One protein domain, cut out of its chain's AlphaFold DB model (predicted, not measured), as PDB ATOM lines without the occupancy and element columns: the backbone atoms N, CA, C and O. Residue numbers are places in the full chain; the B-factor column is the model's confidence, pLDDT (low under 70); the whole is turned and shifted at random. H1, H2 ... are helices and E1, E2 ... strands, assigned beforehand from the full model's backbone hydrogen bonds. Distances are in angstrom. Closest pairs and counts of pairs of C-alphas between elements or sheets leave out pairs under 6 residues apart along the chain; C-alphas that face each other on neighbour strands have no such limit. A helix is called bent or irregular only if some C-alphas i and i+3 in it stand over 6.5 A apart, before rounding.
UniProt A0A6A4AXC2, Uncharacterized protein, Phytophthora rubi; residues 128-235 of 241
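What this domain is: This is residues 128 to 235 of the 241 residues of an uncharacterized protein of Phytophthora rubi (UniProt A0A6A4AXC2). A twisted sheet of four antiparallel strands has one helix, H3, crossing over one of its faces, and a smaller helical hairpin, H1 and H2, sits away from the sheet as a second part of the model. Two long loops, residues 137 to 148 and 200 to 219, join E1 to E2 and E4 to H3. The printed part has 108 residues with four named strands and three named helices, in the order E1 E2 H1 H2 E3 E4 H3, and the sheet's order is E1 E4 E3 E2. The class is mixed, helices and strands, with under half of the residues in named elements. The whole is compact, with a radius of gyration of the C-alphas of 14.6 A and spans of 39 by 37 by 24 A.

How they stand to each other: Strand E1, residues 132 to 136, is an edge strand, antiparallel to E4, residues 194 to 199, with N 133 and O 197 2.8 A apart. E2, residues 149 to 151, is the other edge strand, antiparallel to E3, residues 185 to 190, with N 151 and O 185 2.9 A apart. E3 and E4 form a hairpin, with N 186 and O 198 2.8 A apart. The sheet is strongly twisted, but only just, its C-alphas lying up to 4.1 A off the best plane. H1, residues 162 to 170, and H2, residues 172 to 178, form a helical hairpin; they touch, closest at the C-alphas of Ile 168 and Ala 174, 5.4 A apart, and run opposite ways at a steep tilt of 41 degrees. Neither is on the sheet. H3, residues 220 to 232, is on the sheet at a height over the sheet of 8.7 A, making two layers, a helix on one face of a sheet. It runs across the strands, at 89 degrees to E3 on the local plane, over E4, E3 and, only just, with 3 C-alphas, E1. Its closest C-alphas to E4 are those of Cys 224 and Leu 197, 6.3 A apart. H2 and H3 are close but not clearly touching, the C-alphas of Met 177 and Val 223 being 7.3 A apart. In H1 every O i to N i+4 pair is within hydrogen-bond range, in H3 8 of 9, and in H2 0 of 3, beside 3 of 4 O i to N i+3 pairs.

Where its parts are: E1 begins at C-alpha 132 (158.890, 174.949, 198.328) and is 13.3 A long; E2 measures 6.6 A. H1 is 12.6 A long and H2 10.9 A; H2 is irregular, with C-alphas 173 and 176 7.6 A apart. E3 is 15.5 A and E4 16.6 A long. H3, 18.5 A long, ends at C-alpha 232 (155.391, 158.684, 208.142).

The domain as a whole: The two C-alphas farthest apart, those of Thr 145 and Ala 170, are 41.9 A apart. The printed part has no cut. The links E1 to E2, 12 residues, and E4 to H3, 20 residues, are long. The mean pLDDT of the printed part is 84.1; residues 227 to 235, of which 227 to 232 belong to H3, are under 70.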
ATOM      1  N   GLU A 128     171.659 177.932 192.969       89.81
ATOM      2  CA  GLU A 128     171.041 176.609 193.038       89.81
ATOM      3  C   GLU A 128     169.526 176.784 192.978       89.81
ATOM      4  O   GLU A 128     168.971 177.757 193.509       89.81
ATOM      5  N   LEU A 129     168.837 175.860 192.310       87.38
ATOM      6  CA  LEU A 129     167.391 175.928 192.218       87.38
ATOM      7  C   LEU A 129     166.758 175.372 193.494       87.38
ATOM      8  O   LEU A 129     166.917 174.205 193.836       87.38
ATOM      9  N   HIS A 130     165.966 176.203 194.166       84.62
ATOM     10  CA  HIS A 130     165.278 175.804 195.382       84.62
ATOM     11  C   HIS A 130     163.810 176.213 195.351       84.62
ATOM     12  O   HIS A 130     163.487 177.390 195.170       84.62
ATOM     13  N   CYS A 131     162.906 175.251 195.540       84.06
ATOM     14  CA  CYS A 131     161.475 175.519 195.574       84.06
ATOM     15  C   CYS A 131     160.799 174.883 196.801       84.06
ATOM     16  O   CYS A 131     161.145 173.779 197.215       84.06
ATOM     17  N   PRO A 132     159.821 175.575 197.408       89.50
ATOM     18  CA  PRO A 132     158.890 174.949 198.328       89.50
ATOM     19  C   PRO A 132     157.742 174.287 197.556       89.50
ATOM     20  O   PRO A 132     157.180 174.873 196.630       89.50
ATOM     21  N   ALA A 133     157.337 173.100 197.991       91.06
ATOM     22  CA  ALA A 133     156.078 172.476 197.610       91.06
ATOM     23  C   ALA A 133     155.033 172.756 198.695       91.06
ATOM     24  O   ALA A 133     155.283 172.538 199.879       91.06
ATOM     25  N   ILE A 134     153.861 173.246 198.297       91.75
ATOM     26  CA  ILE A 134     152.707 173.389 199.189       91.75
ATOM     27  C   ILE A 134     151.665 172.388 198.716       91.75
ATOM     28  O   ILE A 134     151.241 172.452 197.562       91.75
ATOM     29  N   VAL A 135     151.276 171.476 199.598       90.38
ATOM     30  CA  VAL A 135     150.320 170.405 199.300       90.38
ATOM     31  C   VAL A 135     149.251 170.344 200.382       90.38
ATOM     32  O   VAL A 135     149.491 170.754 201.520       90.38
ATOM     33  N   ASP A 136     148.070 169.857 200.019       91.31
ATOM     34  CA  ASP A 136     146.982 169.647 200.969       91.31
ATOM     35  C   ASP A 136     147.328 168.484 201.911       91.31
ATOM     36  O   ASP A 136     147.719 167.404 201.469       91.31
ATOM     37  N   ASP A 137     147.178 168.711 203.212       88.69
ATOM     38  CA  ASP A 137     147.313 167.716 204.274       88.69
ATOM     39  C   ASP A 137     145.931 167.140 204.607       88.69
ATOM     40  O   ASP A 137     145.353 167.402 205.664       88.69
ATOM     41  N   VAL A 138     145.373 166.408 203.640       87.12
ATOM     42  CA  VAL A 138     143.997 165.876 203.678       87.12
ATOM     43  C   VAL A 138     143.771 164.959 204.883       87.12
ATOM     44  O   VAL A 138     142.687 164.966 205.466       87.12
ATOM     45  N   ASP A 139     144.801 164.212 205.274       85.19
ATOM     46  CA  ASP A 139     144.752 163.273 206.395       85.19
ATOM     47  C   ASP A 139     145.178 163.915 207.730       85.19
ATOM     48  O   ASP A 139     145.203 163.238 208.759       85.19
ATOM     49  N   HIS A 140     145.487 165.220 207.732       83.94
ATOM     50  CA  HIS A 140     145.953 165.975 208.900       83.94
ATOM     51  C   HIS A 140     147.130 165.304 209.617       83.94
ATOM     52  O   HIS A 140     147.180 165.232 210.850       83.94
ATOM     53  N   VAL A 141     148.079 164.798 208.828       81.75
ATOM     54  CA  VAL A 141     149.264 164.090 209.315       81.75
ATOM     55  C   VAL A 141     150.171 165.045 210.092       81.75
ATOM     56  O   VAL A 141     150.815 164.635 211.059       81.75
ATOM     57  N   LEU A 142     150.192 166.333 209.723       82.81
ATOM     58  CA  LEU A 142     150.945 167.359 210.432       82.81
ATOM     59  C   LEU A 142     150.050 168.140 211.399       82.81
ATOM     60  O   LEU A 142     149.240 168.974 210.982       82.81
ATOM     61  N   PRO A 143     150.236 167.986 212.719       82.38
ATOM     62  CA  PRO A 143     149.510 168.808 213.668       82.38
ATOM     63  C   PRO A 143     149.924 170.282 213.511       82.38
ATOM     64  O   PRO A 143     151.113 170.568 213.349       82.38
ATOM     65  N   PRO A 144     149.001 171.253 213.663       81.69
ATOM     66  CA  PRO A 144     149.319 172.680 213.537       81.69
ATOM     67  C   PRO A 144     150.417 173.182 214.487       81.69
ATOM     68  O   PRO A 144     150.999 174.240 214.262       81.69
ATOM     69  N   THR A 145     150.684 172.443 215.565       81.06
ATOM     70  CA  THR A 145     151.722 172.735 216.563       81.06
ATOM     71  C   THR A 145     153.084 172.132 216.224       81.06
ATOM     72  O   THR A 145     154.024 172.304 217.000       81.06
ATOM     73  N   MET A 146     153.217 171.403 215.111       85.75
ATOM     74  CA  MET A 146     154.488 170.804 214.726       85.75
ATOM     75  C   MET A 146     155.530 171.894 214.433       85.75
ATOM     76  O   MET A 146     155.236 172.830 213.679       85.75
ATOM     77  N   PRO A 147     156.744 171.805 215.011       85.75
ATOM     78  CA  PRO A 147     157.805 172.747 214.695       85.75
ATOM     79  C   PRO A 147     158.258 172.575 213.243       85.75
ATOM     80  O   PRO A 147     158.082 171.513 212.640       85.75
ATOM     81  N   LEU A 148     158.908 173.608 212.699       90.81
ATOM     82  CA  LEU A 148     159.694 173.444 211.481       90.81
ATOM     83  C   LEU A 148     160.760 172.376 211.752       90.81
ATOM     84  O   LEU A 148     161.645 172.582 212.581       90.81
ATOM     85  N   THR A 149     160.628 171.240 211.078       90.62
ATOM     86  CA  THR A 149     161.429 170.045 211.345       90.62
ATOM     87  C   THR A 149     162.335 169.768 210.164       90.62
ATOM     88  O   THR A 149     161.906 169.908 209.020       90.62
ATOM     89  N   PHE A 150     163.579 169.394 210.468       90.56
ATOM     90  CA  PHE A 150     164.605 169.053 209.499       90.56
ATOM     91  C   PHE A 150     165.003 167.595 209.675       90.56
ATOM     92  O   PHE A 150     165.592 167.249 210.699       90.56
ATOM     93  N   ASP A 151     164.690 166.756 208.691       89.88
ATOM     94  CA  ASP A 151     165.218 165.399 208.639       89.88
ATOM     95  C   ASP A 151     166.604 165.433 207.999       89.88
ATOM     96  O   ASP A 151     166.761 165.879 206.863       89.88
ATOM     97  N   SER A 152     167.616 165.027 208.758       88.50
ATOM     98  CA  SER A 152     169.018 165.068 208.334       88.50
ATOM     99  C   SER A 152     169.538 163.711 207.869       88.50
ATOM    100  O   SER A 152     170.665 163.645 207.371       88.50
ATOM    101  N   ASP A 153     168.756 162.643 208.025       87.44
ATOM    102  CA  ASP A 153     169.206 161.308 207.661       87.44
ATOM    103  C   ASP A 153     169.236 161.155 206.129       87.44
ATOM    104  O   ASP A 153     168.410 161.734 205.421       87.44
ATOM    105  N   PRO A 154     170.202 160.410 205.561       87.31
ATOM    106  CA  PRO A 154     170.206 160.122 204.133       87.31
ATOM    107  C   PRO A 154     168.926 159.395 203.713       87.31
ATOM    108  O   PRO A 154     168.604 158.328 204.234       87.31
ATOM    109  N   MET A 155     168.227 159.948 202.723       83.69
ATOM    110  CA  MET A 155     166.944 159.417 202.266       83.69
ATOM    111  C   MET A 155     167.102 158.209 201.331       83.69
ATOM    112  O   MET A 155     166.188 157.398 201.204       83.69
ATOM    113  N   GLY A 156     168.248 158.037 200.668       87.38
ATOM    114  CA  GLY A 156     168.454 156.909 199.755       87.38
ATOM    115  C   GLY A 156     167.490 156.968 198.563       87.38
ATOM    116  O   GLY A 156     167.260 158.037 198.013       87.38
ATOM    117  N   LYS A 157     166.931 155.838 198.122       89.19
ATOM    118  CA  LYS A 157     166.079 155.795 196.917       89.19
ATOM    119  C   LYS A 157     164.602 155.962 197.252       89.19
ATOM    120  O   LYS A 157     164.133 155.452 198.266       89.19
ATOM    121  N   LEU A 158     163.870 156.629 196.364       87.75
ATOM    122  CA  LEU A 158     162.410 156.646 196.402       87.75
ATOM    123  C   LEU A 158     161.847 155.273 196.006       87.75
ATOM    124  O   LEU A 158     162.399 154.582 195.145       87.75
ATOM    125  N   GLU A 159     160.728 154.893 196.621       86.56
ATOM    126  CA  GLU A 159     160.020 153.655 196.298       86.56
ATOM    127  C   GLU A 159     159.048 153.863 195.129       86.56
ATOM    128  O   GLU A 159     158.204 154.765 195.138       86.56
ATOM    129  N   PHE A 160     159.150 152.990 194.128       88.06
ATOM    130  CA  PHE A 160     158.294 152.984 192.945       88.06
ATOM    131  C   PHE A 160     157.757 151.585 192.681       88.06
ATOM    132  O   PHE A 160     158.437 150.588 192.937       88.06
ATOM    133  N   SER A 161     156.548 151.521 192.119       90.25
ATOM    134  CA  SER A 161     156.048 150.282 191.531       90.25
ATOM    135  C   SER A 161     156.919 149.885 190.329       90.25
ATOM    136  O   SER A 161     157.582 150.727 189.721       90.25
ATOM    137  N   GLU A 162     156.909 148.606 189.950       93.06
ATOM    138  CA  GLU A 162     157.612 148.154 188.738       93.06
ATOM    139  C   GLU A 162     157.104 148.852 187.469       93.06
ATOM    140  O   GLU A 162     157.854 148.998 186.505       93.06
ATOM    141  N   GLU A 163     155.841 149.285 187.455       93.31
ATOM    142  CA  GLU A 163     155.264 150.004 186.323       93.31
ATOM    143  C   GLU A 163     155.730 151.464 186.298       93.31
ATOM    144  O   GLU A 163     156.324 151.884 185.306       93.31
ATOM    145  N   ASP A 164     155.601 152.185 187.421       91.00
ATOM    146  CA  ASP A 164     156.109 153.558 187.591       91.00
ATOM    147  C   ASP A 164     157.598 153.617 187.222       91.00
ATOM    148  O   ASP A 164     158.057 154.515 186.522       91.00
ATOM    149  N   ARG A 165     158.375 152.616 187.656       91.44
ATOM    150  CA  ARG A 165     159.808 152.550 187.374       91.44
ATOM    151  C   ARG A 165     160.093 152.437 185.876       91.44
ATOM    152  O   ARG A 165     161.029 153.081 185.406       91.44
ATOM    153  N   LYS A 166     159.319 151.653 185.115       92.25
ATOM    154  CA  LYS A 166     159.472 151.570 183.649       92.25
ATOM    155  C   LYS A 166     159.120 152.887 182.973       92.25
ATOM    156  O   LYS A 166     159.833 153.280 182.052       92.25
ATOM    157  N   GLU A 167     158.058 153.552 183.421       91.06
ATOM    158  CA  GLU A 167     157.657 154.859 182.893       91.06
ATOM    159  C   GLU A 167     158.751 155.907 183.128       91.06
ATOM    160  O   GLU A 167     159.176 156.573 182.186       91.06
ATOM    161  N   ILE A 168     159.292 155.977 184.348       91.44
ATOM    162  CA  ILE A 168     160.392 156.886 184.699       91.44
ATOM    163  C   ILE A 168     161.647 156.578 183.874       91.44
ATOM    164  O   ILE A 168     162.288 157.489 183.361       91.44
ATOM    165  N   MET A 169     162.000 155.299 183.694       91.31
ATOM    166  CA  MET A 169     163.151 154.907 182.865       91.31
ATOM    167  C   MET A 169     162.982 155.267 181.382       91.31
ATOM    168  O   MET A 169     163.981 155.397 180.673       91.31
ATOM    169  N   ALA A 170     161.745 155.399 180.898       92.06
ATOM    170  CA  ALA A 170     161.445 155.784 179.523       92.06
ATOM    171  C   ALA A 170     161.463 157.308 179.301       92.06
ATOM    172  O   ALA A 170     161.540 157.741 178.149       92.06
ATOM    173  N   ASP A 171     161.422 158.115 180.368       89.62
ATOM    174  CA  ASP A 171     161.490 159.577 180.326       89.62
ATOM    175  C   ASP A 171     162.844 160.081 180.865       89.62
ATOM    176  O   ASP A 171     163.048 160.154 182.079       89.62
ATOM    177  N   PRO A 172     163.776 160.510 179.991       86.94
ATOM    178  CA  PRO A 172     165.069 161.043 180.417       86.94
ATOM    179  C   PRO A 172     164.964 162.229 181.375       86.94
ATOM    180  O   PRO A 172     165.860 162.429 182.192       86.94
ATOM    181  N   SER A 173     163.885 163.015 181.304       84.56
ATOM    182  CA  SER A 173     163.701 164.134 182.222       84.56
ATOM    183  C   SER A 173     163.439 163.655 183.651       84.56
ATOM    184  O   SER A 173     163.724 164.398 184.583       84.56
ATOM    185  N   ALA A 174     162.903 162.444 183.835       85.88
ATOM    186  CA  ALA A 174     162.521 161.865 185.126       85.88
ATOM    187  C   ALA A 174     163.622 161.008 185.757       85.88
ATOM    188  O   ALA A 174     163.466 160.557 186.889       85.88
ATOM    189  N   ALA A 175     164.743 160.806 185.057       84.00
ATOM    190  CA  ALA A 175     165.806 159.892 185.465       84.00
ATOM    191  C   ALA A 175     166.278 160.110 186.915       84.00
ATOM    192  O   ALA A 175     166.477 159.134 187.638       84.00
ATOM    193  N   ARG A 176     166.344 161.372 187.365       85.25
ATOM    194  CA  ARG A 176     166.755 161.749 188.727       85.25
ATOM    195  C   ARG A 176     165.878 161.159 189.831       85.25
ATOM    196  O   ARG A 176     166.353 160.941 190.938       85.25
ATOM    197  N   MET A 177     164.614 160.846 189.537       87.94
ATOM    198  CA  MET A 177     163.721 160.191 190.498       87.94
ATOM    199  C   MET A 177     164.243 158.823 190.947       87.94
ATOM    200  O   MET A 177     163.884 158.361 192.026       87.94
ATOM    201  N   LEU A 178     165.103 158.182 190.150       89.62
ATOM    202  CA  LEU A 178     165.686 156.871 190.447       89.62
ATOM    203  C   LEU A 178     167.045 156.946 191.162       89.62
ATOM    204  O   LEU A 178     167.598 155.889 191.493       89.62
ATOM    205  N   ASP A 179     167.572 158.152 191.380       89.62
ATOM    206  CA  ASP A 179     168.849 158.374 192.054       89.62
ATOM    207  C   ASP A 179     168.725 158.233 193.577       89.62
ATOM    208  O   ASP A 179     167.643 158.069 194.149       89.62
ATOM    209  N   GLU A 180     169.875 158.250 194.248       89.75
ATOM    210  CA  GLU A 180     169.928 158.359 195.700       89.75
ATOM    211  C   GLU A 180     169.784 159.817 196.124       89.75
ATOM    212  O   GLU A 180     170.482 160.706 195.638       89.75
ATOM    213  N   TYR A 181     168.883 160.041 197.068       89.12
ATOM    214  CA  TYR A 181     168.566 161.342 197.607       89.12
ATOM    215  C   TYR A 181     169.288 161.593 198.940       89.12
ATOM    216  O   TYR A 181     169.364 160.696 199.794       89.12
ATOM    217  N   PRO A 182     169.788 162.822 199.160       90.06
ATOM    218  CA  PRO A 182     170.399 163.216 200.421       90.06
ATOM    219  C   PRO A 182     169.338 163.442 201.506       90.06
ATOM    220  O   PRO A 182     168.142 163.503 201.226       90.06
ATOM    221  N   GLY A 183     169.786 163.625 202.748       88.00
ATOM    222  CA  GLY A 183     168.943 164.215 203.788       88.00
ATOM    223  C   GLY A 183     168.614 165.685 203.506       88.00
ATOM    224  O   GLY A 183     168.962 166.240 202.462       88.00
ATOM    225  N   GLY A 184     167.955 166.335 204.458       86.31
ATOM    226  CA  GLY A 184     167.549 167.738 204.367       86.31
ATOM    227  C   GLY A 184     166.131 167.924 203.833       86.31
ATOM    228  O   GLY A 184     165.867 168.884 203.105       86.31
ATOM    229  N   VAL A 185     165.221 166.999 204.147       88.19
ATOM    230  CA  VAL A 185     163.786 167.230 203.939       88.19
ATOM    231  C   VAL A 185     163.285 168.085 205.095       88.19
ATOM    232  O   VAL A 185     163.482 167.755 206.266       88.19
ATOM    233  N   HIS A 186     162.621 169.189 204.776       88.88
ATOM    234  CA  HIS A 186     162.076 170.109 205.762       88.88
ATOM    235  C   HIS A 186     160.576 170.226 205.592       88.88
ATOM    236  O   HIS A 186     160.077 170.497 204.498       88.88
ATOM    237  N   VAL A 187     159.862 170.065 206.696       88.75
ATOM    238  CA  VAL A 187     158.405 170.042 206.704       88.75
ATOM    239  C   VAL A 187     157.863 170.933 207.808       88.75
ATOM    240  O   VAL A 187     158.420 171.026 208.909       88.75
ATOM    241  N   ARG A 188     156.759 171.615 207.506       89.62
ATOM    242  CA  ARG A 188     155.972 172.345 208.496       89.62
ATOM    243  C   ARG A 188     154.501 172.455 208.089       89.62
ATOM    244  O   ARG A 188     154.202 172.478 206.891       89.62
ATOM    245  N   PRO A 189     153.601 172.654 209.062       89.62
ATOM    246  CA  PRO A 189     152.253 173.126 208.788       89.62
ATOM    247  C   PRO A 189     152.270 174.461 208.032       89.62
ATOM    248  O   PRO A 189     153.118 175.332 208.268       89.62
ATOM    249  N   TYR A 190     151.311 174.643 207.131       89.75
ATOM    250  CA  TYR A 190     151.166 175.848 206.330       89.75
ATOM    251  C   TYR A 190     149.687 176.184 206.113       89.75
ATOM    252  O   TYR A 190     148.980 175.478 205.417       89.75
ATOM    253  N   ASN A 191     149.217 177.309 206.658       83.38
ATOM    254  CA  ASN A 191     147.873 177.852 206.404       83.38
ATOM    255  C   ASN A 191     146.711 176.838 206.512       83.38
ATOM    256  O   ASN A 191     146.016 176.580 205.532       83.38
ATOM    257  N   GLY A 192     146.434 176.346 207.722       82.25
ATOM    258  CA  GLY A 192     145.270 175.493 207.976       82.25
ATOM    259  C   GLY A 192     145.551 174.036 207.634       82.25
ATOM    260  O   GLY A 192     146.305 173.391 208.352       82.25
ATOM    261  N   ASP A 193     144.936 173.543 206.564       86.94
ATOM    262  CA  ASP A 193     144.951 172.145 206.123       86.94
ATOM    263  C   ASP A 193     146.051 171.835 205.102       86.94
ATOM    264  O   ASP A 193     145.915 170.901 204.318       86.94
ATOM    265  N   LYS A 194     147.122 172.635 205.052       91.00
ATOM    266  CA  LYS A 194     148.227 172.428 204.107       91.00
ATOM    267  C   LYS A 194     149.529 172.216 204.838       91.00
ATOM    268  O   LYS A 194     149.734 172.668 205.967       91.00
ATOM    269  N   MET A 195     150.447 171.583 204.134       90.69
ATOM    270  CA  MET A 195     151.827 171.450 204.550       90.69
ATOM    271  C   MET A 195     152.751 172.093 203.528       90.69
ATOM    272  O   MET A 195     152.467 172.125 202.328       90.69
ATOM    273  N   MET A 196     153.862 172.626 204.022       91.69
ATOM    274  CA  MET A 196     154.963 173.086 203.194       91.69
ATOM    275  C   MET A 196     156.122 172.114 203.346       91.69
ATOM    276  O   MET A 196     156.607 171.900 204.457       91.69
ATOM    277  N   LEU A 197     156.558 171.583 202.214       91.50
ATOM    278  CA  LEU A 197     157.685 170.681 202.070       91.50
ATOM    279  C   LEU A 197     158.784 171.383 201.287       91.50
ATOM    280  O   LEU A 197     158.522 172.096 200.316       91.50
ATOM    281  N   VAL A 198     160.018 171.191 201.716       89.81
ATOM    282  CA  VAL A 198     161.190 171.804 201.110       89.81
ATOM    283  C   VAL A 198     162.311 170.781 201.129       89.81
ATOM    284  O   VAL A 198     162.602 170.224 202.182       89.81
ATOM    285  N   TRP A 199     162.966 170.555 199.995       89.44
ATOM    286  CA  TRP A 199     164.071 169.608 199.915       89.44
ATOM    287  C   TRP A 199     165.150 170.104 198.958       89.44
ATOM    288  O   TRP A 199     164.901 170.338 197.779       89.44
ATOM    289  N   THR A 200     166.360 170.284 199.476       81.88
ATOM    290  CA  THR A 200     167.549 170.716 198.727       81.88
ATOM    291  C   THR A 200     168.300 169.517 198.138       81.88
ATOM    292  O   THR A 200     169.497 169.370 198.362       81.88
ATOM    293  N   TYR A 201     167.611 168.607 197.444       84.75
ATOM    294  CA  TYR A 201     168.294 167.491 196.772       84.75
ATOM    295  C   TYR A 201     168.900 167.895 195.423       84.75
ATOM    296  O   TYR A 201     169.774 167.198 194.901       84.75
ATOM    297  N   ASP A 202     168.422 169.004 194.851       84.06
ATOM    298  CA  ASP A 202     168.996 169.610 193.660       84.06
ATOM    299  C   ASP A 202     169.953 170.741 194.017       84.06
ATOM    300  O   ASP A 202     169.535 171.852 194.319       84.06
ATOM    301  N   ILE A 203     171.242 170.403 194.020       84.94
ATOM    302  CA  ILE A 203     172.357 171.307 194.322       84.94
ATOM    303  C   ILE A 203     173.188 171.619 193.072       84.94
ATOM    304  O   ILE A 203     174.313 172.108 193.170       84.94
ATOM    305  N   GLU A 204     172.693 171.266 191.882       88.06
ATOM    306  CA  GLU A 204     173.407 171.601 190.658       88.06
ATOM    307  C   GLU A 204     173.370 173.114 190.440       88.06
ATOM    308  O   GLU A 204     172.323 173.761 190.525       88.06
ATOM    309  N   SER A 205     174.539 173.683 190.146       90.56
ATOM    310  CA  SER A 205     174.632 175.096 189.810       90.56
ATOM    311  C   SER A 205     173.870 175.362 188.518       90.56
ATOM    312  O   SER A 205     174.161 174.772 187.477       90.56
ATOM    313  N   VAL A 206     172.967 176.333 188.559       89.19
ATOM    314  CA  VAL A 206     172.190 176.790 187.407       89.19
ATOM    315  C   VAL A 206     172.442 178.273 187.139       89.19
ATOM    316  O   VAL A 206     172.717 179.040 188.062       89.19
ATOM    317  N   PRO A 207     172.345 178.737 185.885       89.31
ATOM    318  CA  PRO A 207     172.278 180.164 185.606       89.31
ATOM    319  C   PRO A 207     171.034 180.777 186.255       89.31
ATOM    320  O   PRO A 207     169.979 180.140 186.324       89.31
ATOM    321  N   ALA A 208     171.114 182.040 186.669       89.62
ATOM    322  CA  ALA A 208     169.930 182.761 187.118       89.62
ATOM    323  C   ALA A 208     168.906 182.876 185.973       89.62
ATOM    324  O   ALA A 208     169.179 183.491 184.940       89.62
ATOM    325  N   HIS A 209     167.711 182.316 186.170       87.81
ATOM    326  CA  HIS A 209     166.640 182.314 185.172       87.81
ATOM    327  C   HIS A 209     165.346 182.881 185.746       87.81
ATOM    328  O   HIS A 209     164.855 182.430 186.781       87.81
ATOM    329  N   TYR A 210     164.755 183.846 185.042       85.56
ATOM    330  CA  TYR A 210     163.440 184.384 185.367       85.56
ATOM    331  C   TYR A 210     162.562 184.449 184.105       85.56
ATOM    332  O   TYR A 210     163.013 184.980 183.091       85.56
ATOM    333  N   PRO A 211     161.299 183.982 184.171       88.06
ATOM    334  CA  PRO A 211     160.609 183.506 185.371       88.06
ATOM    335  C   PRO A 211     161.022 182.079 185.781       88.06
ATOM    336  O   PRO A 211     161.090 181.174 184.957       88.06
ATOM    337  N   VAL A 212     161.224 181.860 187.086       85.81
ATOM    338  CA  VAL A 212     161.740 180.592 187.655       85.81
ATOM    339  C   VAL A 212     160.868 179.375 187.293       85.81
ATOM    340  O   VAL A 212     161.367 178.268 187.149       85.81
ATOM    341  N   LYS A 213     159.564 179.578 187.056       85.62
ATOM    342  CA  LYS A 213     158.619 178.525 186.634       85.62
ATOM    343  C   LYS A 213     159.027 177.773 185.359       85.62
ATOM    344  O   LYS A 213     158.534 176.672 185.139       85.62
ATOM    345  N   ASP A 214     159.864 178.376 184.520       88.56
ATOM    346  CA  ASP A 214     160.302 177.778 183.259       88.56
ATOM    347  C   ASP A 214     161.401 176.725 183.471       88.56
ATOM    348  O   ASP A 214     161.625 175.900 182.591       88.56
ATOM    349  N   VAL A 215     162.072 176.750 184.628       85.94
ATOM    350  CA  VAL A 215     163.202 175.867 184.964       85.94
ATOM    351  C   VAL A 215     162.929 174.959 186.166       85.94
ATOM    352  O   VAL A 215     163.765 174.129 186.497       85.94
ATOM    353  N   ILE A 216     161.767 175.084 186.818       84.12
ATOM    354  CA  ILE A 216     161.386 174.215 187.940       84.12
ATOM    355  C   ILE A 216     160.985 172.822 187.451       84.12
ATOM    356  O   ILE A 216     160.138 172.687 186.563       84.12
ATOM    357  N   ASP A 217     161.515 171.788 188.113       84.00
ATOM    358  CA  ASP A 217     161.016 170.423 187.970       84.00
ATOM    359  C   ASP A 217     159.573 170.329 188.487       84.00
ATOM    360  O   ASP A 217     159.282 170.488 189.674       84.00
ATOM    361  N   ARG A 218     158.646 170.028 187.576       85.69
ATOM    362  CA  ARG A 218     157.216 169.901 187.882       85.69
ATOM    363  C   ARG A 218     156.888 168.732 188.811       85.69
ATOM    364  O   ARG A 218     155.825 168.754 189.423       85.69
ATOM    365  N   ARG A 219     157.770 167.740 188.926       86.19
ATOM    366  CA  ARG A 219     157.606 166.569 189.804       86.19
ATOM    367  C   ARG A 219     158.139 166.818 191.206       86.19
ATOM    368  O   ARG A 219     157.938 165.982 192.080       86.19
ATOM    369  N   PHE A 220     158.771 167.966 191.458       87.50
ATOM    370  CA  PHE A 220     159.303 168.297 192.777       87.50
ATOM    371  C   PHE A 220     158.292 168.087 193.926       87.50
ATOM    372  O   PHE A 220     158.674 167.482 194.929       87.50
ATOM    373  N   PRO A 221     157.006 168.487 193.809       88.25
ATOM    374  CA  PRO A 221     156.026 168.207 194.858       88.25
ATOM    375  C   PRO A 221     155.811 166.710 195.106       88.25
ATOM    376  O   PRO A 221     155.724 166.297 196.257       88.25
ATOM    377  N   GLU A 222     155.767 165.893 194.050       86.75
ATOM    378  CA  GLU A 222     155.617 164.439 194.162       86.75
ATOM    379  C   GLU A 222     156.826 163.811 194.861       86.75
ATOM    380  O   GLU A 222     156.650 163.012 195.780       86.75
ATOM    381  N   VAL A 223     158.041 164.214 194.477       87.38
ATOM    382  CA  VAL A 223     159.292 163.765 195.110       87.38
ATOM    383  C   VAL A 223     159.275 164.054 196.613       87.38
ATOM    384  O   VAL A 223     159.548 163.165 197.419       87.38
ATOM    385  N   CYS A 224     158.881 165.270 197.002       87.44
ATOM    386  CA  CYS A 224     158.767 165.664 198.405       87.44
ATOM    387  C   CYS A 224     157.707 164.852 199.170       87.44
ATOM    388  O   CYS A 224     157.950 164.430 200.303       87.44
ATOM    389  N   VAL A 225     156.534 164.621 198.572       84.38
ATOM    390  CA  VAL A 225     155.428 163.900 199.228       84.38
ATOM    391  C   VAL A 225     155.725 162.415 199.364       84.38
ATOM    392  O   VAL A 225     155.546 161.879 200.457       84.38
ATOM    393  N   ARG A 226     156.196 161.747 198.300       81.00
ATOM    394  CA  ARG A 226     156.484 160.303 198.324       81.00
ATOM    395  C   ARG A 226     157.399 159.947 199.486       81.00
ATOM    396  O   ARG A 226     157.133 158.975 200.180       81.00
ATOM    397  N   ARG A 227     158.403 160.779 199.764       68.44
ATOM    398  CA  ARG A 227     159.292 160.565 200.907       68.44
ATOM    399  C   ARG A 227     158.687 160.945 202.249       68.44
ATOM    400  O   ARG A 227     158.791 160.165 203.190       68.44
ATOM    401  N   SER A 228     157.994 162.081 202.317       58.97
ATOM    402  CA  SER A 228     157.306 162.491 203.546       58.97
ATOM    403  C   SER A 228     156.346 161.400 204.023       58.97
ATOM    404  O   SER A 228     156.318 161.096 205.206       58.97
ATOM    405  N   VAL A 229     155.626 160.734 203.117       51.62
ATOM    406  CA  VAL A 229     154.728 159.624 203.465       51.62
ATOM    407  C   VAL A 229     155.493 158.356 203.860       51.62
ATOM    408  O   VAL A 229     155.052 157.682 204.782       51.62
ATOM    409  N   SER A 230     156.633 158.030 203.241       44.91
ATOM    410  CA  SER A 230     157.438 156.845 203.599       44.91
ATOM    411  C   SER A 230     158.010 156.905 205.022       44.91
ATOM    412  O   SER A 230     157.929 155.915 205.745       44.91
ATOM    413  N   ASP A 231     158.507 158.059 205.478       43.25
ATOM    414  CA  ASP A 231     158.974 158.204 206.871       43.25
ATOM    415  C   ASP A 231     157.803 158.291 207.859       43.25
ATOM    416  O   ASP A 231     157.898 157.802 208.989       43.25
ATOM    417  N   HIS A 232     156.647 158.786 207.402       41.34
ATOM    418  CA  HIS A 232     155.391 158.684 208.142       41.34
ATOM    419  C   HIS A 232     154.746 157.291 208.075       41.34
ATOM    420  O   HIS A 232     153.899 157.009 208.909       41.34
ATOM    421  N   GLN A 233     155.154 156.368 207.198       29.52
ATOM    422  CA  GLN A 233     154.722 154.960 207.262       29.52
ATOM    423  C   GLN A 233     155.403 154.193 208.412       29.52
ATOM    424  O   GLN A 233     154.946 153.111 208.790       29.52
ATOM    425  N   SER A 234     156.405 154.795 209.070       29.78
ATOM    426  CA  SER A 234     156.820 154.436 210.438       29.78
ATOM    427  C   SER A 234     155.714 154.681 211.476       29.78
ATOM    428  O   SER A 234     155.690 154.033 212.526       29.78
ATOM    429  N   PHE A 235     154.766 155.577 211.187       32.84
ATOM    430  CA  PHE A 235     153.488 155.668 211.881       32.84
ATOM    431  C   PHE A 235     152.542 154.705 211.171       32.84
ATOM    432  O   PHE A 235     151.955 155.007 210.134       32.84
TER     433      PHE A 235